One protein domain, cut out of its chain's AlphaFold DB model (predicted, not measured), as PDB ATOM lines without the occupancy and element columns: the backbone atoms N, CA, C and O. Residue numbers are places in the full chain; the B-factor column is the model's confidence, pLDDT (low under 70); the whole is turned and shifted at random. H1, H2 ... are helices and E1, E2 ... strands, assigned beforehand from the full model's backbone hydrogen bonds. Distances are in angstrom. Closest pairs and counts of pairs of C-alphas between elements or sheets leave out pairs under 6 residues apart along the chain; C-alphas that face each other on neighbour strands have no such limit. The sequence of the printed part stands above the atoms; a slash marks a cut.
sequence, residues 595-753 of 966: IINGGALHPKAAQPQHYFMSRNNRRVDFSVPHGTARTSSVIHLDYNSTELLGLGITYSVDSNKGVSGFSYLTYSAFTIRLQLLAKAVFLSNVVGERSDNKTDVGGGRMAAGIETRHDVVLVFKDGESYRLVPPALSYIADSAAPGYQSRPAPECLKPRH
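Overview. This is residues 595 to 753 of the 966 residues of an uncharacterized protein of Pseudomonas sp. HMWF007 (UniProt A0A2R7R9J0). At one end of this domain two strongly twisted sheets lie partly face to face, as an incomplete sandwich, and from one of them the long hairpin E5 and E6 runs on past the other sheet as an arm along the longest axis. E13 lies along the middle of E5, E9 and the small helix H1 pack on the far part of the hairpin, and the short ribbon E8 and E10 sits alongside the bend in E6. The printed part has 159 residues, with fourteen named strands and one named helix in the order E1 to E12, H1, E13, E14, and the class is mostly strand. The larger sheet, of E1, E3, E5, E6, E7, E9 and E13, is branched, with parallel and antiparallel pairs; the other runs E2, E4, E11, E12, E14 and is mixed. The whole is compact, with a radius of gyration of the C-alphas of 16.8 A, yet elongated, spanning 53 by 32 by 30 A.

Arrangement. Start with the hairpin of E5, residues 644 to 657, and E6, residues 663 to 676, antiparallel at 166 degrees; look at N 650 and O 671, 2.9 A apart. E6 bends by 51 degrees at residue 669, and its pairing is staggered. E5 lies on one side of E6; on the other side lie E7, residues 680 to 684, and E9, residues 701 to 703. E5, E6 and E7 form a meander, each strand the antiparallel neighbour of the one before, and N 674 and O 681 are 2.8 A apart. E9 is parallel to E6, with N 702 and O 663 at 2.8 A. Beyond E7 comes E3, residues 620 to 623, parallel to it, with N 622 and O 682 at 2.8 A, and then the edge strand E1, residues 599 to 601, parallel to E3, with N 601 and O 621 at 2.8 A. On the other side of E5 from E6 is the edge strand E13, residues 739 to 744, antiparallel, with N 741 and O 651 at 2.8 A. H1, residues 731 to 736, is on this sheet; the C-alphas of Ser 655 in E5 and Ser 735, the closest of the two elements, are 6.0 A apart. In H1 every O i to N i+4 pair is within hydrogen-bond range. E7 runs on into E8, residues 687 to 689, whose closest C-alpha pair with E6 is Tyr 667 and Glu 689, 5.8 A. E8 is antiparallel to E10, residues 706 to 708, with N 688 and O 707 at 2.9 A. E10 runs on at 63 degrees into E11, residues 711 to 716. In the second sheet E11 is parallel to E4, residues 632 to 637, with N 635 and O 713 at 2.8 A, and E4 to the edge strand E2, residues 609 to 613, with N 611 and O 634 at 2.8 A. E11 forms a hairpin with E12, residues 721 to 724, with N 714 and O 722 at 2.8 A, and E12 is antiparallel to the edge strand E14, residues 749 to 752, with N 723 and O 750 at 2.9 A.

Along the chain. Find C-alpha 599, where E1 begins, at (-41.517, 43.571, 6.475). E5 starts at (-27.907, 33.571, -4.255) and covers 40.4 A; E6 covers 37.8 A. E13 measures 16.9 A, E11 16.7 A and E4 16.1 A. E14 ends at C-alpha 752, (-24.814, 43.351, -15.685).

Size, cuts and confidence. The two C-alphas farthest apart, those of Val 659 and Asp 718, are 54.9 A apart. The printed part has no cut. The link from E8 to E9, 11 residues, is long. Mean pLDDT of the printed part is 90.0; look for values under 70 at residues 605 to 608, 627 to 628 and 658 to 660.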
ATOM      1  N   ILE A 595     -32.724  51.568   4.631       93.12
ATOM      2  CA  ILE A 595     -32.502  50.263   5.250       93.12
ATOM      3  C   ILE A 595     -33.811  49.471   5.272       93.12
ATOM      4  O   ILE A 595     -34.840  49.974   5.725       93.12
ATOM      5  N   ILE A 596     -33.764  48.228   4.789       90.81
ATOM      6  CA  ILE A 596     -34.893  47.294   4.772       90.81
ATOM      7  C   ILE A 596     -34.406  45.917   5.206       90.81
ATOM      8  O   ILE A 596     -33.901  45.112   4.422       90.81
ATOM      9  N   ASN A 597     -34.593  45.630   6.484       88.50
ATOM     10  CA  ASN A 597     -34.184  44.379   7.096       88.50
ATOM     11  C   ASN A 597     -35.339  43.373   7.185       88.50
ATOM     12  O   ASN A 597     -35.065  42.173   7.166       88.50
ATOM     13  N   GLY A 598     -36.596  43.830   7.203       88.62
ATOM     14  CA  GLY A 598     -37.789  42.984   7.167       88.62
ATOM     15  C   GLY A 598     -39.087  43.762   6.915       88.62
ATOM     16  O   GLY A 598     -39.119  44.989   6.995       88.62
ATOM     17  N   GLY A 599     -40.167  43.024   6.647       87.75
ATOM     18  CA  GLY A 599     -41.517  43.571   6.475       87.75
ATOM     19  C   GLY A 599     -41.872  43.933   5.030       87.75
ATOM     20  O   GLY A 599     -41.138  43.614   4.092       87.75
ATOM     21  N   ALA A 600     -43.033  44.570   4.862       87.31
ATOM     22  CA  ALA A 600     -43.525  45.015   3.563       87.31
ATOM     23  C   ALA A 600     -42.976  46.402   3.207       87.31
ATOM     24  O   ALA A 600     -43.034  47.334   4.008       87.31
ATOM     25  N   LEU A 601     -42.478  46.537   1.982       86.44
ATOM     26  CA  LEU A 601     -42.048  47.790   1.385       86.44
ATOM     27  C   LEU A 601     -42.922  48.112   0.178       86.44
ATOM     28  O   LEU A 601     -43.081  47.293  -0.728       86.44
ATOM     29  N   HIS A 602     -43.373  49.360   0.122       85.62
ATOM     30  CA  HIS A 602     -44.021  49.929  -1.049       85.62
ATOM     31  C   HIS A 602     -43.166  51.079  -1.592       85.62
ATOM     32  O   HIS A 602     -43.096  52.131  -0.943       85.62
ATOM     33  N   PRO A 603     -42.479  50.906  -2.739       77.88
ATOM     34  CA  PRO A 603     -41.736  51.999  -3.349       77.88
ATOM     35  C   PRO A 603     -42.703  53.132  -3.718       77.88
ATOM     36  O   PRO A 603     -43.820  52.896  -4.179       77.88
ATOM     37  N   LYS A 604     -42.282  54.378  -3.485       70.88
ATOM     38  CA  LYS A 604     -43.072  55.577  -3.815       70.88
ATOM     39  C   LYS A 604     -42.720  56.060  -5.223       70.88
ATOM     40  O   LYS A 604     -41.538  56.117  -5.559       70.88
ATOM     41  N   ALA A 605     -43.725  56.473  -5.995       61.00
ATOM     42  CA  ALA A 605     -43.530  57.123  -7.291       61.00
ATOM     43  C   ALA A 605     -42.965  58.537  -7.099       61.00
ATOM     44  O   ALA A 605     -43.649  59.385  -6.532       61.00
ATOM     45  N   ALA A 606     -41.727  58.774  -7.547       59.66
ATOM     46  CA  ALA A 606     -41.183  60.113  -7.815       59.66
ATOM     47  C   ALA A 606     -39.782  60.051  -8.447       59.66
ATOM     48  O   ALA A 606     -39.505  60.804  -9.374       59.66
ATOM     49  N   GLN A 607     -38.895  59.183  -7.939       63.00
ATOM     50  CA  GLN A 607     -37.476  59.105  -8.325       63.00
ATOM     51  C   GLN A 607     -36.910  57.692  -8.086       63.00
ATOM     52  O   GLN A 607     -37.483  56.961  -7.268       63.00
ATOM     53  N   PRO A 608     -35.795  57.312  -8.746       69.50
ATOM     54  CA  PRO A 608     -35.067  56.084  -8.443       69.50
ATOM     55  C   PRO A 608     -34.754  55.956  -6.946       69.50
ATOM     56  O   PRO A 608     -34.218  56.887  -6.342       69.50
ATOM     57  N   GLN A 609     -35.088  54.819  -6.330       85.94
ATOM     58  CA  GLN A 609     -34.854  54.597  -4.897       85.94
ATOM     59  C   GLN A 609     -33.755  53.571  -4.644       85.94
ATOM     60  O   GLN A 609     -33.701  52.516  -5.270       85.94
ATOM     61  N   HIS A 610     -32.891  53.870  -3.680       91.56
ATOM     62  CA  HIS A 610     -31.835  52.969  -3.244       91.56
ATOM     63  C   HIS A 610     -32.240  52.324  -1.921       91.56
ATOM     64  O   HIS A 610     -32.697  53.009  -1.001       91.56
ATOM     65  N   TYR A 611     -32.044  51.015  -1.814       93.69
ATOM     66  CA  TYR A 611     -32.329  50.232  -0.620       93.69
ATOM     67  C   TYR A 611     -31.114  49.418  -0.214       93.69
ATOM     68  O   TYR A 611     -30.373  48.949  -1.070       93.69
ATOM     69  N   PHE A 612     -30.926  49.235   1.086       94.94
ATOM     70  CA  PHE A 612     -29.905  48.361   1.644       94.94
ATOM     71  C   PHE A 612     -30.572  47.254   2.442       94.94
ATOM     72  O   PHE A 612     -31.460  47.510   3.258       94.94
ATOM     73  N   MET A 613     -30.111  46.028   2.229       93.31
ATOM     74  CA  MET A 613     -30.626  44.846   2.889       93.31
ATOM     75  C   MET A 613     -29.494  44.106   3.596       93.31
ATOM     76  O   MET A 613     -28.620  43.527   2.949       93.31
ATOM     77  N   SER A 614     -29.546  44.097   4.929       90.25
ATOM     78  CA  SER A 614     -28.614  43.320   5.750       90.25
ATOM     79  C   SER A 614     -28.898  41.816   5.686       90.25
ATOM     80  O   SER A 614     -29.962  41.373   5.226       90.25
ATOM     81  N   ARG A 615     -27.969  41.041   6.259       88.44
ATOM     82  CA  ARG A 615     -28.010  39.574   6.358       88.44
ATOM     83  C   ARG A 615     -29.104  39.010   7.272       88.44
ATOM     84  O   ARG A 615     -29.219  37.796   7.431       88.44
ATOM     85  N   ASN A 616     -29.936  39.874   7.849       82.94
ATOM     86  CA  ASN A 616     -31.076  39.489   8.668       82.94
ATOM     87  C   ASN A 616     -32.005  38.507   7.924       82.94
ATOM     88  O   ASN A 616     -32.427  38.785   6.803       82.94
ATOM     89  N   ASN A 617     -32.370  37.390   8.560       84.19
ATOM     90  CA  ASN A 617     -33.189  36.336   7.948       84.19
ATOM     91  C   ASN A 617     -34.684  36.676   7.789       84.19
ATOM     92  O   ASN A 617     -35.447  35.858   7.264       84.19
ATOM     93  N   ARG A 618     -35.134  37.843   8.265       87.88
ATOM     94  CA  ARG A 618     -36.546  38.219   8.168       87.88
ATOM     95  C   ARG A 618     -36.970  38.393   6.721       87.88
ATOM     96  O   ARG A 618     -36.273  38.990   5.907       87.88
ATOM     97  N   ARG A 619     -38.167  37.901   6.418       89.94
ATOM     98  CA  ARG A 619     -38.795  38.072   5.110       89.94
ATOM     99  C   ARG A 619     -38.948  39.559   4.770       89.94
ATOM    100  O   ARG A 619     -39.365  40.351   5.618       89.94
ATOM    101  N   VAL A 620     -38.643  39.899   3.519       92.31
ATOM    102  CA  VAL A 620     -38.914  41.212   2.920       92.31
ATOM    103  C   VAL A 620     -39.882  41.031   1.758       92.31
ATOM    104  O   VAL A 620     -39.629  40.218   0.868       92.31
ATOM    105  N   ASP A 621     -40.964  41.805   1.768       92.94
ATOM    106  CA  ASP A 621     -41.966  41.850   0.705       92.94
ATOM    107  C   ASP A 621     -41.907  43.215   0.009       92.94
ATOM    108  O   ASP A 621     -42.480  44.196   0.473       92.94
ATOM    109  N   PHE A 622     -41.194  43.292  -1.110       92.88
ATOM    110  CA  PHE A 622     -41.156  44.462  -1.981       92.88
ATOM    111  C   PHE A 622     -42.353  44.398  -2.932       92.88
ATOM    112  O   PHE A 622     -42.386  43.568  -3.838       92.88
ATOM    113  N   SER A 623     -43.350  45.254  -2.736       90.44
ATOM    114  CA  SER A 623     -44.599  45.200  -3.495       90.44
ATOM    115  C   SER A 623     -44.909  46.538  -4.144       90.44
ATOM    116  O   SER A 623     -45.123  47.536  -3.452       90.44
ATOM    117  N   VAL A 624     -44.952  46.547  -5.476       87.00
ATOM    118  CA  VAL A 624     -45.272  47.732  -6.278       87.00
ATOM    119  C   VAL A 624     -46.796  47.882  -6.364       87.00
ATOM    120  O   VAL A 624     -47.464  46.988  -6.898       87.00
ATOM    121  N   PRO A 625     -47.382  48.980  -5.851       81.69
ATOM    122  CA  PRO A 625     -48.821  49.202  -5.944       81.69
ATOM    123  C   PRO A 625     -49.288  49.346  -7.398       81.69
ATOM    124  O   PRO A 625     -48.570  49.870  -8.254       81.69
ATOM    125  N   HIS A 626     -50.519  48.924  -7.684       75.44
ATOM    126  CA  HIS A 626     -51.114  49.113  -9.009       75.44
ATOM    127  C   HIS A 626     -51.278  50.608  -9.337       75.44
ATOM    128  O   HIS A 626     -51.605  51.399  -8.456       75.44
ATOM    129  N   GLY A 627     -51.051  50.995 -10.597       69.94
ATOM    130  CA  GLY A 627     -51.137  52.396 -11.039       69.94
ATOM    131  C   GLY A 627     -49.942  53.278 -10.648       69.94
ATOM    132  O   GLY A 627     -49.945  54.467 -10.956       69.94
ATOM    133  N   THR A 628     -48.915  52.722  -9.997       69.44
ATOM    134  CA  THR A 628     -47.650  53.431  -9.744       69.44
ATOM    135  C   THR A 628     -46.955  53.706 -11.077       69.44
ATOM    136  O   THR A 628     -46.773  52.785 -11.873       69.44
ATOM    137  N   ALA A 629     -46.564  54.960 -11.332       73.88
ATOM    138  CA  ALA A 629     -45.773  55.304 -12.512       73.88
ATOM    139  C   ALA A 629     -44.474  54.480 -12.542       73.88
ATOM    140  O   ALA A 629     -43.861  54.252 -11.494       73.88
ATOM    141  N   ARG A 630     -44.052  54.046 -13.737       76.44
ATOM    142  CA  ARG A 630     -42.828  53.256 -13.900       76.44
ATOM    143  C   ARG A 630     -41.635  54.044 -13.357       76.44
ATOM    144  O   ARG A 630     -41.319  55.125 -13.844       76.44
ATOM    145  N   THR A 631     -40.992  53.491 -12.336       79.62
ATOM    146  CA  THR A 631     -39.766  54.015 -11.721       79.62
ATOM    147  C   THR A 631     -38.764  52.873 -11.545       79.62
ATOM    148  O   THR A 631     -39.037  51.738 -11.950       79.62
ATOM    149  N   SER A 632     -37.592  53.168 -10.981       87.94
ATOM    150  CA  SER A 632     -36.534  52.184 -10.755       87.94
ATOM    151  C   SER A 632     -36.118  52.098  -9.287       87.94
ATOM    152  O   SER A 632     -36.257  53.046  -8.515       87.94
ATOM    153  N   SER A 633     -35.606  50.936  -8.888       91.75
ATOM    154  CA  SER A 633     -35.006  50.714  -7.576       91.75
ATOM    155  C   SER A 633     -33.698  49.945  -7.684       91.75
ATOM    156  O   SER A 633     -33.604  48.965  -8.421       91.75
ATOM    157  N   VAL A 634     -32.716  50.344  -6.881       93.62
ATOM    158  CA  VAL A 634     -31.466  49.607  -6.678       93.62
ATOM    159  C   VAL A 634     -31.480  49.008  -5.277       93.62
ATOM    160  O   VAL A 634     -31.636  49.729  -4.292       93.62
ATOM    161  N   ILE A 635     -31.325  47.691  -5.172       95.00
ATOM    162  CA  ILE A 635     -31.274  46.959  -3.906       95.00
ATOM    163  C   ILE A 635     -29.843  46.464  -3.693       95.00
ATOM    164  O   ILE A 635     -29.375  45.559  -4.383       95.00
ATOM    165  N   HIS A 636     -29.169  47.059  -2.713       96.06
ATOM    166  CA  HIS A 636     -27.851  46.669  -2.223       96.06
ATOM    167  C   HIS A 636     -28.017  45.518  -1.228       96.06
ATOM    168  O   HIS A 636     -28.572  45.700  -0.142       96.06
ATOM    169  N   LEU A 637     -27.571  44.325  -1.611       95.81
ATOM    170  CA  LEU A 637     -27.653  43.099  -0.818       95.81
ATOM    171  C   LEU A 637     -26.314  42.851  -0.114       95.81
ATOM    172  O   LEU A 637     -25.305  42.670  -0.791       95.81
ATOM    173  N   ASP A 638     -26.288  42.787   1.222       94.88
ATOM    174  CA  ASP A 638     -25.081  42.433   2.006       94.88
ATOM    175  C   ASP A 638     -24.757  40.923   1.946       94.88
ATOM    176  O   ASP A 638     -24.529  40.230   2.941       94.88
ATOM    177  N   TYR A 639     -24.777  40.406   0.728       94.94
ATOM    178  CA  TYR A 639     -24.506  39.038   0.331       94.94
ATOM    179  C   TYR A 639     -23.548  39.085  -0.854       94.94
ATOM    180  O   TYR A 639     -23.639  39.991  -1.685       94.94
ATOM    181  N   ASN A 640     -22.651  38.113  -0.954       96.56
ATOM    182  CA  ASN A 640     -21.930  37.873  -2.199       96.56
ATOM    183  C   ASN A 640     -22.886  37.224  -3.210       96.56
ATOM    184  O   ASN A 640     -23.834  36.534  -2.829       96.56
ATOM    185  N   SER A 641     -22.639  37.416  -4.502       95.69
ATOM    186  CA  SER A 641     -23.451  36.833  -5.579       95.69
ATOM    187  C   SER A 641     -23.556  35.308  -5.499       95.69
ATOM    188  O   SER A 641     -24.608  34.740  -5.785       95.69
ATOM    189  N   THR A 642     -22.506  34.639  -5.014       96.38
ATOM    190  CA  THR A 642     -22.466  33.184  -4.783       96.38
ATOM    191  C   THR A 642     -23.428  32.703  -3.694       96.38
ATOM    192  O   THR A 642     -23.710  31.510  -3.607       96.38
ATOM    193  N   GLU A 643     -23.962  33.610  -2.873       96.31
ATOM    194  CA  GLU A 643     -24.935  33.311  -1.819       96.31
ATOM    195  C   GLU A 643     -26.393  33.402  -2.308       96.31
ATOM    196  O   GLU A 643     -27.325  33.195  -1.523       96.31
ATOM    197  N   LEU A 644     -26.611  33.696  -3.595       96.12
ATOM    198  CA  LEU A 644     -27.907  33.571  -4.255       96.12
ATOM    199  C   LEU A 644     -28.156  32.105  -4.638       96.12
ATOM    200  O   LEU A 644     -27.638  31.597  -5.628       96.12
ATOM    201  N   LEU A 645     -28.993  31.428  -3.854       95.44
ATOM    202  CA  LEU A 645     -29.280  30.000  -4.003       95.44
ATOM    203  C   LEU A 645     -30.273  29.691  -5.131       95.44
ATOM    204  O   LEU A 645     -30.316  28.567  -5.625       95.44
ATOM    205  N   GLY A 646     -31.108  30.657  -5.521       93.44
ATOM    206  CA  GLY A 646     -32.018  30.481  -6.646       93.44
ATOM    207  C   GLY A 646     -33.079  31.564  -6.787       93.44
ATOM    208  O   GLY A 646     -33.294  32.390  -5.897       93.44
ATOM    209  N   LEU A 647     -33.770  31.514  -7.927       95.81
ATOM    210  CA  LEU A 647     -34.882  32.391  -8.264       95.81
ATOM    211  C   LEU A 647     -36.126  31.569  -8.610       95.81
ATOM    212  O   LEU A 647     -36.063  30.656  -9.436       95.81
ATOM    213  N   GLY A 648     -37.258  31.912  -8.005       95.69
ATOM    214  CA  GLY A 648     -38.564  31.359  -8.353       95.69
ATOM    215  C   GLY A 648     -39.524  32.450  -8.801       95.69
ATOM    216  O   GLY A 648     -39.392  33.600  -8.393       95.69
ATOM    217  N   ILE A 649     -40.514  32.082  -9.603       96.69
ATOM    218  CA  ILE A 649     -41.626  32.959  -9.956       96.69
ATOM    219  C   ILE A 649     -42.952  32.277  -9.662       96.69
ATOM    220  O   ILE A 649     -43.102  31.069  -9.865       96.69
ATOM    221  N   THR A 650     -43.911  33.072  -9.208       97.19
ATOM    222  CA  THR A 650     -45.305  32.677  -9.066       97.19
ATOM    223  C   THR A 650     -46.197  33.676  -9.793       97.19
ATOM    224  O   THR A 650     -45.884  34.867  -9.853       97.19
ATOM    225  N   TYR A 651     -47.274  33.189 -10.402       96.56
ATOM    226  CA  TYR A 651     -48.271  34.004 -11.099       96.56
ATOM    227  C   TYR A 651     -49.586  33.234 -11.219       96.56
ATOM    228  O   TYR A 651     -49.609  32.010 -11.104       96.56
ATOM    229  N   SER A 652     -50.677  33.943 -11.474       96.88
ATOM    230  CA  SER A 652     -51.971  33.347 -11.799       96.88
ATOM    231  C   SER A 652     -52.285  33.578 -13.270       96.88
ATOM    232  O   SER A 652     -52.059  34.675 -13.785       96.88
ATOM    233  N   VAL A 653     -52.816  32.557 -13.940       96.38
ATOM    234  CA  VAL A 653     -53.295  32.658 -15.321       96.38
ATOM    235  C   VAL A 653     -54.733  32.168 -15.434       96.38
ATOM    236  O   VAL A 653     -55.043  31.036 -15.069       96.38
ATOM    237  N   ASP A 654     -55.593  33.014 -15.988       95.31
ATOM    238  CA  ASP A 654     -56.962  32.665 -16.354       95.31
ATOM    239  C   ASP A 654     -57.044  32.397 -17.858       95.31
ATOM    240  O   ASP A 654     -56.423  33.105 -18.651       95.31
ATOM    241  N   SER A 655     -57.827  31.392 -18.258       92.56
ATOM    242  CA  SER A 655     -58.041  31.033 -19.663       92.56
ATOM    243  C   SER A 655     -59.527  31.065 -19.996       92.56
ATOM    244  O   SER A 655     -60.297  30.215 -19.542       92.56
ATOM    245  N   ASN A 656     -59.932  32.042 -20.808       89.44
ATOM    246  CA  ASN A 656     -61.316  32.223 -21.236       89.44
ATOM    247  C   ASN A 656     -61.456  31.923 -22.729       89.44
ATOM    248  O   ASN A 656     -60.771  32.517 -23.560       89.44
ATOM    249  N   LYS A 657     -62.382  31.034 -23.096       81.88
ATOM    250  CA  LYS A 657     -62.697  30.788 -24.509       81.88
ATOM    251  C   LYS A 657     -63.607  31.890 -25.043       81.88
ATOM    252  O   LYS A 657     -64.709  32.088 -24.536       81.88
ATOM    253  N   GLY A 658     -63.148  32.594 -26.071       67.75
ATOM    254  CA  GLY A 658     -63.945  33.574 -26.798       67.75
ATOM    255  C   GLY A 658     -64.951  32.920 -27.749       67.75
ATOM    256  O   GLY A 658     -64.849  31.741 -28.089       67.75
ATOM    257  N   VAL A 659     -65.901  33.723 -28.236       65.00
ATOM    258  CA  VAL A 659     -66.981  33.291 -29.151       65.00
ATOM    259  C   VAL A 659     -66.438  32.738 -30.480       65.00
ATOM    260  O   VAL A 659     -67.065  31.893 -31.107       65.00
ATOM    261  N   SER A 660     -65.242  33.168 -30.889       67.19
ATOM    262  CA  SER A 660     -64.558  32.743 -32.116       67.19
ATOM    263  C   SER A 660     -63.700  31.475 -31.967       67.19
ATOM    264  O   SER A 660     -62.995  31.114 -32.904       67.19
ATOM    265  N   GLY A 661     -63.710  30.813 -30.803       75.06
ATOM    266  CA  GLY A 661     -62.922  29.599 -30.545       75.06
ATOM    267  C   GLY A 661     -61.478  29.837 -30.082       75.06
ATOM    268  O   GLY A 661     -60.781  28.870 -29.786       75.06
ATOM    269  N   PHE A 662     -61.043  31.096 -29.965       85.62
ATOM    270  CA  PHE A 662     -59.739  31.447 -29.393       85.62
ATOM    271  C   PHE A 662     -59.741  31.358 -27.861       85.62
ATOM    272  O   PHE A 662     -60.719  31.743 -27.218       85.62
ATOM    273  N   SER A 663     -58.630  30.909 -27.276       87.31
ATOM    274  CA  SER A 663     -58.399  30.925 -25.826       87.31
ATOM    275  C   SER A 663     -57.641  32.192 -25.432       87.31
ATOM    276  O   SER A 663     -56.497  32.369 -25.835       87.31
ATOM    277  N   TYR A 664     -58.256  33.062 -24.639       92.56
ATOM    278  CA  TYR A 664     -57.646  34.289 -24.132       92.56
ATOM    279  C   TYR A 664     -57.020  34.033 -22.764       92.56
ATOM    280  O   TYR A 664     -57.733  33.696 -21.819       92.56
ATOM    281  N   LEU A 665     -55.703  34.209 -22.676       94.00
ATOM    282  CA  LEU A 665     -54.940  34.079 -21.437       94.00
ATOM    283  C   LEU A 665     -54.795  35.445 -20.777       94.00
ATOM    284  O   LEU A 665     -54.416  36.401 -21.451       94.00
ATOM    285  N   THR A 666     -55.089  35.533 -19.480       94.81
ATOM    286  CA  THR A 666     -54.917  36.744 -18.665       94.81
ATOM    287  C   THR A 666     -54.029  36.445 -17.475       94.81
ATOM    288  O   THR A 666     -54.332  35.555 -16.684       94.81
ATOM    289  N   TYR A 667     -52.948  37.209 -17.346       94.94
ATOM    290  CA  TYR A 667     -51.932  36.992 -16.322       94.94
ATOM    291  C   TYR A 667     -52.015  38.018 -15.190       94.94
ATOM    292  O   TYR A 667     -52.137  39.223 -15.421       94.94
ATOM    293  N   SER A 668     -51.898  37.558 -13.945       93.50
ATOM    294  CA  SER A 668     -51.965  38.409 -12.754       93.50
ATOM    295  C   SER A 668     -51.091  37.895 -11.602       93.50
ATOM    296  O   SER A 668     -50.519  36.808 -11.664       93.50
ATOM    297  N   ALA A 669     -50.980  38.702 -10.540       93.19
ATOM    298  CA  ALA A 669     -50.349  38.334  -9.268       93.19
ATOM    299  C   ALA A 669     -48.891  37.836  -9.371       93.19
ATOM    300  O   ALA A 669     -48.480  36.940  -8.633       93.19
ATOM    301  N   PHE A 670     -48.093  38.429 -10.263       94.94
ATOM    302  CA  PHE A 670     -46.682  38.075 -10.404       94.94
ATOM    303  C   PHE A 670     -45.894  38.355  -9.122       94.94
ATOM    304  O   PHE A 670     -45.919  39.470  -8.594       94.94
ATOM    305  N   THR A 671     -45.143  37.363  -8.652       96.31
ATOM    306  CA  THR A 671     -44.149  37.517  -7.586       96.31
ATOM    307  C   THR A 671     -42.872  36.773  -7.948       96.31
ATOM    308  O   THR A 671     -42.888  35.568  -8.185       96.31
ATOM    309  N   ILE A 672     -41.750  37.490  -7.959       96.44
ATOM    310  CA  ILE A 672     -40.412  36.909  -8.093       96.44
ATOM    311  C   ILE A 672     -39.843  36.706  -6.686       96.44
ATOM    312  O   ILE A 672     -39.787  37.643  -5.893       96.44
ATOM    313  N   ARG A 673     -39.418  35.486  -6.360       96.38
ATOM    314  CA  ARG A 673     -38.773  35.136  -5.090       96.38
ATOM    315  C   ARG A 673     -37.270  34.984  -5.301       96.38
ATOM    316  O   ARG A 673     -36.843  34.057  -5.990       96.38
ATOM    317  N   LEU A 674     -36.484  35.835  -4.645       96.00
ATOM    318  CA  LEU A 674     -35.040  35.655  -4.484       96.00
ATOM    319  C   LEU A 674     -34.797  34.773  -3.254       96.00
ATOM    320  O   LEU A 674     -35.236  35.123  -2.153       96.00
ATOM    321  N   GLN A 675     -34.101  33.650  -3.419       95.38
ATOM    322  CA  GLN A 675     -33.647  32.825  -2.303       95.38
ATOM    323  C   GLN A 675     -32.154  33.061  -2.065       95.38
ATOM    324  O   GLN A 675     -31.318  32.593  -2.830       95.38
ATOM    325  N   LEU A 676     -31.829  33.767  -0.987       94.94
ATOM    326  CA  LEU A 676     -30.467  33.967  -0.492       94.94
ATOM    327  C   LEU A 676     -30.155  32.917   0.587       94.94
ATOM    328  O   LEU A 676     -31.071  32.286   1.125       94.94
ATOM    329  N   LEU A 677     -28.875  32.755   0.937       91.06
ATOM    330  CA  LEU A 677     -28.404  31.760   1.911       91.06
ATOM    331  C   LEU A 677     -29.198  31.759   3.228       91.06
ATOM    332  O   LEU A 677     -29.573  30.702   3.724       91.06
ATOM    333  N   ALA A 678     -29.490  32.945   3.764       84.75
ATOM    334  CA  ALA A 678     -30.184  33.106   5.041       84.75
ATOM    335  C   ALA A 678     -31.527  33.847   4.930       84.75
ATOM    336  O   ALA A 678     -32.153  34.099   5.952       84.75
ATOM    337  N   LYS A 679     -31.978  34.235   3.728       89.56
ATOM    338  CA  LYS A 679     -33.107  35.168   3.557       89.56
ATOM    339  C   LYS A 679     -33.910  34.888   2.292       89.56
ATOM    340  O   LYS A 679     -33.359  34.485   1.275       89.56
ATOM    341  N   ALA A 680     -35.214  35.145   2.344       91.06
ATOM    342  CA  ALA A 680     -36.074  35.171   1.165       91.06
ATOM    343  C   ALA A 680     -36.612  36.587   0.934       91.06
ATOM    344  O   ALA A 680     -37.137  37.217   1.858       91.06
ATOM    345  N   VAL A 681     -36.496  37.063  -0.305       94.81
ATOM    346  CA  VAL A 681     -37.013  38.363  -0.750       94.81
ATOM    347  C   VAL A 681     -38.096  38.119  -1.787       94.81
ATOM    348  O   VAL A 681     -37.876  37.381  -2.747       94.81
ATOM    349  N   PHE A 682     -39.258  38.731  -1.600       95.75
ATOM    350  CA  PHE A 682     -40.391  38.621  -2.510       95.75
ATOM    351  C   PHE A 682     -40.591  39.956  -3.211       95.75
ATOM    352  O   PHE A 682     -40.694  40.992  -2.563       95.75
ATOM    353  N   LEU A 683     -40.621  39.923  -4.536       95.50
ATOM    354  CA  LEU A 683     -40.765  41.082  -5.402       95.50
ATOM    355  C   LEU A 683     -42.089  40.941  -6.150       95.50
ATOM    356  O   LEU A 683     -42.177  40.265  -7.179       95.50
ATOM    357  N   SER A 684     -43.139  41.521  -5.587       94.06
ATOM    358  CA  SER A 684     -44.509  41.409  -6.081       94.06
ATOM    359  C   SER A 684     -44.860  42.573  -7.001       94.06
ATOM    360  O   SER A 684     -44.578  43.734  -6.704       94.06
ATOM    361  N   ASN A 685     -45.507  42.254  -8.124       91.06
ATOM    362  CA  ASN A 685     -45.987  43.200  -9.139       91.06
ATOM    363  C   ASN A 685     -44.905  44.099  -9.775       91.06
ATOM    364  O   ASN A 685     -45.240  45.095 -10.413       91.06
ATOM    365  N   VAL A 686     -43.621  43.740  -9.654       92.31
ATOM    366  CA  VAL A 686     -42.509  44.405 -10.369       92.31
ATOM    367  C   VAL A 686     -42.543  44.134 -11.878       92.31
ATOM    368  O   VAL A 686     -42.037  44.924 -12.671       92.31
ATOM    369  N   VAL A 687     -43.204  43.048 -12.280       92.62
ATOM    370  CA  VAL A 687     -43.535  42.690 -13.664       92.62
ATOM    371  C   VAL A 687     -45.041  42.453 -13.775       92.62
ATOM    372  O   VAL A 687     -45.714  42.194 -12.773       92.62
ATOM    373  N   GLY A 688     -45.587  42.520 -14.984       91.75
ATOM    374  CA  GLY A 688     -46.970  42.120 -15.220       91.75
ATOM    375  C   GLY A 688     -47.377  42.134 -16.685       91.75
ATOM    376  O   GLY A 688     -46.594  42.504 -17.552       91.75
ATOM    377  N   GLU A 689     -48.611  41.705 -16.950       92.31
ATOM    378  CA  GLU A 689     -49.190  41.724 -18.297       92.31
ATOM    379  C   GLU A 689     -49.239  43.165 -18.835       92.31
ATOM    380  O   GLU A 689     -49.619  44.082 -18.089       92.31
ATOM    381  N   ARG A 690     -48.840  43.337 -20.104       90.19
ATOM    382  CA  ARG A 690     -48.950  44.589 -20.868       90.19
ATOM    383  C   ARG A 690     -50.414  44.995 -21.021       90.19
ATOM    384  O   ARG A 690     -51.287  44.143 -21.153       90.19
ATOM    385  N   SER A 691     -50.671  46.297 -21.086       84.88
ATOM    386  CA  SER A 691     -52.015  46.847 -21.323       84.88
ATOM    387  C   SER A 691     -52.485  46.782 -22.785       84.88
ATOM    388  O   SER A 691     -53.576  47.255 -23.090       84.88
ATOM    389  N   ASP A 692     -51.670  46.238 -23.690       80.94
ATOM    390  CA  ASP A 692     -51.950  46.201 -25.126       80.94
ATOM    391  C   ASP A 692     -53.008  45.156 -25.514       80.94
ATOM    392  O   ASP A 692     -53.332  44.232 -24.764       80.94
ATOM    393  N   ASN A 693     -53.509  45.269 -26.748       86.81
ATOM    394  CA  ASN A 693     -54.389  44.261 -27.331       86.81
ATOM    395  C   ASN A 693     -53.699  42.890 -27.372       86.81
ATOM    396  O   ASN A 693     -52.563  42.759 -27.830       86.81
ATOM    397  N   LYS A 694     -54.422  41.852 -26.941       89.75
ATOM    398  CA  LYS A 694     -53.943  40.465 -26.992       89.75
ATOM    399  C   LYS A 694     -53.811  40.021 -28.448       89.75
ATOM    400  O   LYS A 694     -54.736  40.205 -29.237       89.75
ATOM    401  N   THR A 695     -52.679  39.415 -28.789       89.31
ATOM    402  CA  THR A 695     -52.375  38.909 -30.137       89.31
ATOM    403  C   THR A 695     -52.294  37.389 -30.136       89.31
ATOM    404  O   THR A 695     -52.079  36.786 -29.084       89.31
ATOM    405  N   ASP A 696     -52.440  36.765 -31.308       88.75
ATOM    406  CA  ASP A 696     -52.266  35.316 -31.438       88.75
ATOM    407  C   ASP A 696     -50.800  34.945 -31.177       88.75
ATOM    408  O   ASP A 696     -49.895  35.367 -31.895       88.75
ATOM    409  N   VAL A 697     -50.576  34.161 -30.126       87.19
ATOM    410  CA  VAL A 697     -49.270  33.606 -29.735       87.19
ATOM    411  C   VAL A 697     -49.105  32.156 -30.212       87.19
ATOM    412  O   VAL A 697     -48.240  31.417 -29.739       87.19
ATOM    413  N   GLY A 698     -49.942  31.738 -31.163       81.12
ATOM    414  CA  GLY A 698     -49.905  30.458 -31.850       81.12
ATOM    415  C   GLY A 698     -50.933  29.464 -31.314       81.12
ATOM    416  O   GLY A 698     -51.154  29.338 -30.107       81.12
ATOM    417  N   GLY A 699     -51.513  28.679 -32.228       78.81
ATOM    418  CA  GLY A 699     -52.486  27.623 -31.927       78.81
ATOM    419  C   GLY A 699     -53.800  28.138 -31.338       78.81
ATOM    420  O   GLY A 699     -54.394  27.452 -30.505       78.81
ATOM    421  N   GLY A 700     -54.225  29.338 -31.750       82.00
ATOM    422  CA  GLY A 700     -55.493  29.946 -31.353       82.00
ATOM    423  C   GLY A 700     -55.515  30.469 -29.917       82.00
ATOM    424  O   GLY A 700     -56.584  30.545 -29.309       82.00
ATOM    425  N   ARG A 701     -54.347  30.791 -29.354       89.44
ATOM    426  CA  ARG A 701     -54.207  31.377 -28.018       89.44
ATOM    427  C   ARG A 701     -53.894  32.855 -28.157       89.44
ATOM    428  O   ARG A 701     -52.966  33.219 -28.863       89.44
ATOM    429  N   MET A 702     -54.645  33.685 -27.451       90.69
ATOM    430  CA  MET A 702     -54.503  35.133 -27.455       90.69
ATOM    431  C   MET A 702     -53.929  35.568 -26.110       90.69
ATOM    432  O   MET A 702     -54.543  35.320 -25.071       90.69
ATOM    433  N   ALA A 703     -52.771  36.218 -26.112       90.81
ATOM    434  CA  ALA A 703     -52.132  36.725 -24.899       90.81
ATOM    435  C   ALA A 703     -51.496  38.095 -25.155       90.81
ATOM    436  O   ALA A 703     -51.177  38.438 -26.295       90.81
ATOM    437  N   ALA A 704     -51.320  38.871 -24.090       91.44
ATOM    438  CA  ALA A 704     -50.435  40.027 -24.098       91.44
ATOM    439  C   ALA A 704     -49.069  39.610 -23.527       91.44
ATOM    440  O   ALA A 704     -48.981  38.710 -22.691       91.44
ATOM    441  N   GLY A 705     -47.993  40.245 -23.997       89.50
ATOM    442  CA  GLY A 705     -46.655  40.008 -23.452       89.50
ATOM    443  C   GLY A 705     -46.535  40.470 -21.996       89.50
ATOM    444  O   GLY A 705     -47.351  41.254 -21.512       89.50
ATOM    445  N   ILE A 706     -45.489  40.014 -21.306       93.12
ATOM    446  CA  ILE A 706     -45.155  40.479 -19.955       93.12
ATOM    447  C   ILE A 706     -44.118  41.594 -20.051       93.12
ATOM    448  O   ILE A 706     -43.154  41.489 -20.808       93.12
ATOM    449  N   GLU A 707     -44.307  42.653 -19.275       92.12
ATOM    450  CA  GLU A 707     -43.397  43.791 -19.197       92.12
ATOM    451  C   GLU A 707     -42.946  44.073 -17.765       92.12
ATOM    452  O   GLU A 707     -43.559  43.641 -16.782       92.12
ATOM    453  N   THR A 708     -41.862  44.835 -17.654       91.88
ATOM    454  CA  THR A 708     -41.406  45.386 -16.382       91.88
ATOM    455  C   THR A 708     -42.274  46.582 -16.008       91.88
ATOM    456  O   THR A 708     -42.342  47.562 -16.747       91.88
ATOM    457  N   ARG A 709     -42.910  46.515 -14.836       89.25
ATOM    458  CA  ARG A 709     -43.697  47.614 -14.254       89.25
ATOM    459  C   ARG A 709     -42.854  48.517 -13.359       89.25
ATOM    460  O   ARG A 709     -43.138  49.703 -13.238       89.25
ATOM    461  N   HIS A 710     -41.812  47.954 -12.751       91.00
ATOM    462  CA  HIS A 710     -40.848  48.664 -11.920       91.00
ATOM    463  C   HIS A 710     -39.467  48.057 -12.130       91.00
ATOM    464  O   HIS A 710     -39.274  46.866 -11.882       91.00
ATOM    465  N   ASP A 711     -38.513  48.857 -12.592       91.88
ATOM    466  CA  ASP A 711     -37.171  48.362 -12.887       91.88
ATOM    467  C   ASP A 711     -36.430  48.097 -11.569       91.88
ATOM    468  O   ASP A 711     -36.293  48.984 -10.731       91.88
ATOM    469  N   VAL A 712     -35.958  46.868 -11.354       94.25
ATOM    470  CA  VAL A 712     -35.225  46.494 -10.136       94.25
ATOM    471  C   VAL A 712     -33.835  46.007 -10.507       94.25
ATOM    472  O   VAL A 712     -33.670  45.088 -11.312       94.25
ATOM    473  N   VAL A 713     -32.834  46.617  -9.886       95.38
ATOM    474  CA  VAL A 713     -31.426  46.243  -9.988       95.38
ATOM    475  C   VAL A 713     -30.965  45.712  -8.640       95.38
ATOM    476  O   VAL A 713     -31.193  46.336  -7.607       95.38
ATOM    477  N   LEU A 714     -30.297  44.566  -8.651       96.94
ATOM    478  CA  LEU A 714     -29.641  43.969  -7.496       96.94
ATOM    479  C   LEU A 714     -28.144  44.266  -7.584       96.94
ATOM    480  O   LEU A 714     -27.540  44.037  -8.634       96.94
ATOM    481  N   VAL A 715     -27.546  44.765  -6.507       96.69
ATOM    482  CA  VAL A 715     -26.093  44.946  -6.375       96.69
ATOM    483  C   VAL A 715     -25.639  44.149  -5.161       96.69
ATOM    484  O   VAL A 715     -26.102  44.396  -4.047       96.69
ATOM    485  N   PHE A 716     -24.774  43.167  -5.384       97.62
ATOM    486  CA  PHE A 716     -24.218  42.312  -4.341       97.62
ATOM    487  C   PHE A 716     -22.963  42.949  -3.733       97.62
ATOM    488  O   PHE A 716     -22.326  43.819  -4.329       97.62
ATOM    489  N   LYS A 717     -22.603  42.513  -2.525       96.56
ATOM    490  CA  LYS A 717     -21.458  43.016  -1.753       96.56
ATOM    491  C   LYS A 717     -20.125  42.862  -2.480       96.56
ATOM    492  O   LYS A 717     -19.237  43.696  -2.332       96.56
ATOM    493  N   ASP A 718     -19.990  41.791  -3.250       96.06
ATOM    494  CA  ASP A 718     -18.816  41.513  -4.066       96.06
ATOM    495  C   ASP A 718     -18.743  42.385  -5.326       96.06
ATOM    496  O   ASP A 718     -17.746  42.298  -6.027       96.06
ATOM    497  N   GLY A 719     -19.735  43.237  -5.600       94.94
ATOM    498  CA  GLY A 719     -19.778  44.145  -6.748       94.94
ATOM    499  C   GLY A 719     -20.451  43.561  -7.991       94.94
ATOM    500  O   GLY A 719     -20.611  44.277  -8.979       94.94
ATOM    501  N   GLU A 720     -20.878  42.297  -7.963       96.88
ATOM    502  CA  GLU A 720     -21.688  41.721  -9.040       96.88
ATOM    503  C   GLU A 720     -23.099  42.324  -9.034       96.88
ATOM    504  O   GLU A 720     -23.671  42.633  -7.982       96.88
ATOM    505  N   SER A 721     -23.695  42.500 -10.214       96.81
ATOM    506  CA  SER A 721     -25.015  43.120 -10.334       96.81
ATOM    507  C   SER A 721     -25.892  42.439 -11.374       96.81
ATOM    508  O   SER A 721     -25.427  41.950 -12.400       96.81
ATOM    509  N   TYR A 722     -27.195  42.440 -11.107       96.50
ATOM    510  CA  TYR A 722     -28.205  41.838 -11.969       96.50
ATOM    511  C   TYR A 722     -29.394  42.779 -12.114       96.50
ATOM    512  O   TYR A 722     -29.849  43.375 -11.138       96.50
ATOM    513  N   ARG A 723     -29.934  42.889 -13.325       95.81
ATOM    514  CA  ARG A 723     -31.232  43.519 -13.574       95.81
ATOM    515  C   ARG A 723     -32.308  42.443 -13.595       95.81
ATOM    516  O   ARG A 723     -32.123  41.395 -14.213       95.81
ATOM    517  N   LEU A 724     -33.444  42.720 -12.965       95.44
ATOM    518  CA  LEU A 724     -34.616  41.869 -13.108       95.44
ATOM    519  C   LEU A 724     -35.332  42.148 -14.423       95.44
ATOM    520  O   LEU A 724     -35.618  43.298 -14.758       95.44
ATOM    521  N   VAL A 725     -35.623  41.078 -15.155       94.19
ATOM    522  CA  VAL A 725     -36.307  41.119 -16.449       94.19
ATOM    523  C   VAL A 725     -37.578  40.262 -16.425       94.19
ATOM    524  O   VAL A 725     -37.691  39.362 -15.586       94.19
ATOM    525  N   PRO A 726     -38.555  40.531 -17.312       94.31
ATOM    526  CA  PRO A 726     -39.778  39.744 -17.390       94.31
ATOM    527  C   PRO A 726     -39.512  38.254 -17.661       94.31
ATOM    528  O   PRO A 726     -38.603  37.922 -18.426       94.31
ATOM    529  N   PRO A 727     -40.318  37.347 -17.083       93.19
ATOM    530  CA  PRO A 727     -40.203  35.912 -17.325       93.19
ATOM    531  C   PRO A 727     -40.594  35.537 -18.758       93.19
ATOM    532  O   PRO A 727     -41.511  36.116 -19.343       93.19
ATOM    533  N   ALA A 728     -39.993  34.467 -19.278       89.88
ATOM    534  CA  ALA A 728     -40.512  33.781 -20.459       89.88
ATOM    535  C   ALA A 728     -41.671  32.852 -20.055       89.88
ATOM    536  O   ALA A 728     -41.483  31.922 -19.270       89.88
ATOM    537  N   LEU A 729     -42.884  33.087 -20.560       90.31
ATOM    538  CA  LEU A 729     -44.058  32.264 -20.235       90.31
ATOM    539  C   LEU A 729     -44.339  31.206 -21.306       90.31
ATOM    540  O   LEU A 729     -44.081  31.415 -22.491       90.31
ATOM    541  N   SER A 730     -44.898  30.068 -20.886       90.62
ATOM    542  CA  SER A 730     -45.335  29.006 -21.795       90.62
ATOM    543  C   SER A 730     -46.840  29.090 -22.001       90.62
ATOM    544  O   SER A 730     -47.612  28.430 -21.308       90.62
ATOM    545  N   TYR A 731     -47.264  29.851 -23.012       91.75
ATOM    546  CA  TYR A 731     -48.685  30.020 -23.341       91.75
ATOM    547  C   TYR A 731     -49.409  28.687 -23.591       91.75
ATOM    548  O   TYR A 731     -50.602  28.556 -23.327       91.75
ATOM    549  N   ILE A 732     -48.695  27.677 -24.103       90.12
ATOM    550  CA  ILE A 732     -49.249  26.339 -24.345       90.12
ATOM    551  C   ILE A 732     -49.558  25.639 -23.020       90.12
ATOM    552  O   ILE A 732     -50.673  25.151 -22.840       90.12
ATOM    553  N   ALA A 733     -48.587  25.597 -22.103       90.94
ATOM    554  CA  ALA A 733     -48.757  24.944 -20.808       90.94
ATOM    555  C   ALA A 733     -49.787  25.688 -19.946       90.94
ATOM    556  O   ALA A 733     -50.701  25.063 -19.413       90.94
ATOM    557  N   ASP A 734     -49.700  27.019 -19.909       93.50
ATOM    558  CA  ASP A 734     -50.607  27.883 -19.152       93.50
ATOM    559  C   ASP A 734     -52.059  27.766 -19.648       93.50
ATOM    560  O   ASP A 734     -52.996  27.733 -18.855       93.50
ATOM    561  N   SER A 735     -52.267  27.642 -20.965       90.81
ATOM    562  CA  SER A 735     -53.604  27.408 -21.522       90.81
ATOM    563  C   SER A 735     -54.149  26.013 -21.216       90.81
ATOM    564  O   SER A 735     -55.371  25.850 -21.213       90.81
ATOM    565  N   ALA A 736     -53.284  25.009 -21.065       90.56
ATOM    566  CA  ALA A 736     -53.684  23.628 -20.806       90.56
ATOM    567  C   ALA A 736     -54.022  23.398 -19.326       90.56
ATOM    568  O   ALA A 736     -54.938  22.637 -19.021       90.56
ATOM    569  N   ALA A 737     -53.306  24.072 -18.426       93.50
ATOM    570  CA  ALA A 737     -53.492  23.993 -16.985       93.50
ATOM    571  C   ALA A 737     -53.547  25.405 -16.370       93.50
ATOM    572  O   ALA A 737     -52.591  25.812 -15.707       93.50
ATOM    573  N   PRO A 738     -54.640  26.164 -16.586       94.69
ATOM    574  CA  PRO A 738     -54.783  27.492 -16.005       94.69
ATOM    575  C   PRO A 738     -54.889  27.436 -14.473       94.69
ATOM    576  O   PRO A 738     -55.233  26.405 -13.891       94.69
ATOM    577  N   GLY A 739     -54.613  28.561 -13.820       96.12
ATOM    578  CA  GLY A 739     -54.604  28.709 -12.368       96.12
ATOM    579  C   GLY A 739     -53.270  29.233 -11.841       96.12
ATOM    580  O   GLY A 739     -52.535  29.932 -12.540       96.12
ATOM    581  N   TYR A 740     -52.968  28.911 -10.584       97.25
ATOM    582  CA  TYR A 740     -51.728  29.317  -9.927       97.25
ATOM    583  C   TYR A 740     -50.533  28.518 -10.453       97.25
ATOM    584  O   TYR A 740     -50.505  27.291 -10.363       97.25
ATOM    585  N   GLN A 741     -49.523  29.229 -10.941       96.44
ATOM    586  CA  GLN A 741     -48.266  28.679 -11.427       96.44
ATOM    587  C   GLN A 741     -47.128  29.023 -10.467       96.44
ATOM    588  O   GLN A 741     -47.077  30.110  -9.890       96.44
ATOM    589  N   SER A 742     -46.188  28.091 -10.313       95.50
ATOM    590  CA  SER A 742     -44.969  28.270  -9.523       95.50
ATOM    591  C   SER A 742     -43.840  27.466 -10.145       95.50
ATOM    592  O   SER A 742     -43.968  26.252 -10.313       95.50
ATOM    593  N   ARG A 743     -42.726  28.118 -10.474       94.62
ATOM    594  CA  ARG A 743     -41.571  27.454 -11.093       94.62
ATOM    595  C   ARG A 743     -40.255  28.189 -10.814       94.62
ATOM    596  O   ARG A 743     -40.285  29.387 -10.528       94.62
ATOM    597  N   PRO A 744     -39.098  27.513 -10.925       95.56
ATOM    598  CA  PRO A 744     -37.810  28.191 -11.045       95.56
ATOM    599  C   PRO A 744     -37.804  29.129 -12.257       95.56
ATOM    600  O   PRO A 744     -38.425  28.815 -13.278       95.56
ATOM    601  N   ALA A 745     -37.122  30.267 -12.138       94.88
ATOM    602  CA  ALA A 745     -37.069  31.275 -13.197       94.88
ATOM    603  C   ALA A 745     -35.714  32.009 -13.285       94.88
ATOM    604  O   ALA A 745     -35.691  33.240 -13.258       94.88
ATOM    605  N   PRO A 746     -34.567  31.303 -13.359       94.00
ATOM    606  CA  PRO A 746     -33.250  31.946 -13.417       94.00
ATOM    607  C   PRO A 746     -33.112  32.945 -14.578       94.00
ATOM    608  O   PRO A 746     -32.349  33.899 -14.466       94.00
ATOM    609  N   GLU A 747     -33.891  32.784 -15.653       93.75
ATOM    610  CA  GLU A 747     -33.931  33.695 -16.798       93.75
ATOM    611  C   GLU A 747     -34.367  35.126 -16.449       93.75
ATOM    612  O   GLU A 747     -34.085  36.046 -17.211       93.75
ATOM    613  N   CYS A 748     -35.029  35.340 -15.306       95.00
ATOM    614  CA  CYS A 748     -35.425  36.682 -14.874       95.00
ATOM    615  C   CYS A 748     -34.251  37.494 -14.301       95.00
ATOM    616  O   CYS A 748     -34.435  38.668 -13.987       95.00
ATOM    617  N   LEU A 749     -33.061  36.903 -14.141       94.44
ATOM    618  CA  LEU A 749     -31.837  37.609 -13.766       94.44
ATOM    619  C   LEU A 749     -30.975  37.835 -15.002       94.44
ATOM    620  O   LEU A 749     -30.339  36.913 -15.507       94.44
ATOM    621  N   LYS A 750     -30.906  39.085 -15.453       95.19
ATOM    622  CA  LYS A 750     -29.965  39.503 -16.489       95.19
ATOM    623  C   LYS A 750     -28.675  39.997 -15.820       95.19
ATOM    624  O   LYS A 750     -28.739  41.009 -15.115       95.19
ATOM    625  N   PRO A 751     -27.525  39.321 -16.006       94.81
ATOM    626  CA  PRO A 751     -26.243  39.813 -15.512       94.81
ATOM    627  C   PRO A 751     -25.933  41.191 -16.089       94.81
ATOM    628  O   PRO A 751     -26.237  41.465 -17.253       94.81
ATOM    629  N   ARG A 752     -25.329  42.049 -15.270       95.75
ATOM    630  CA  ARG A 752     -24.814  43.351 -15.685       95.75
ATOM    631  C   ARG A 752     -23.295  43.262 -15.689       95.75
ATOM    632  O   ARG A 752     -22.702  42.878 -14.688       95.75
ATOM    633  N   HIS A 753     -22.681  43.573 -16.819       92.81
ATOM    634  CA  HIS A 753     -21.241  43.497 -17.008       92.81
ATOM    635  C   HIS A 753     -20.528  44.603 -16.218       92.81
ATOM    636  O   HIS A 753     -21.029  45.727 -16.101       92.81
TER     637      HIS A 753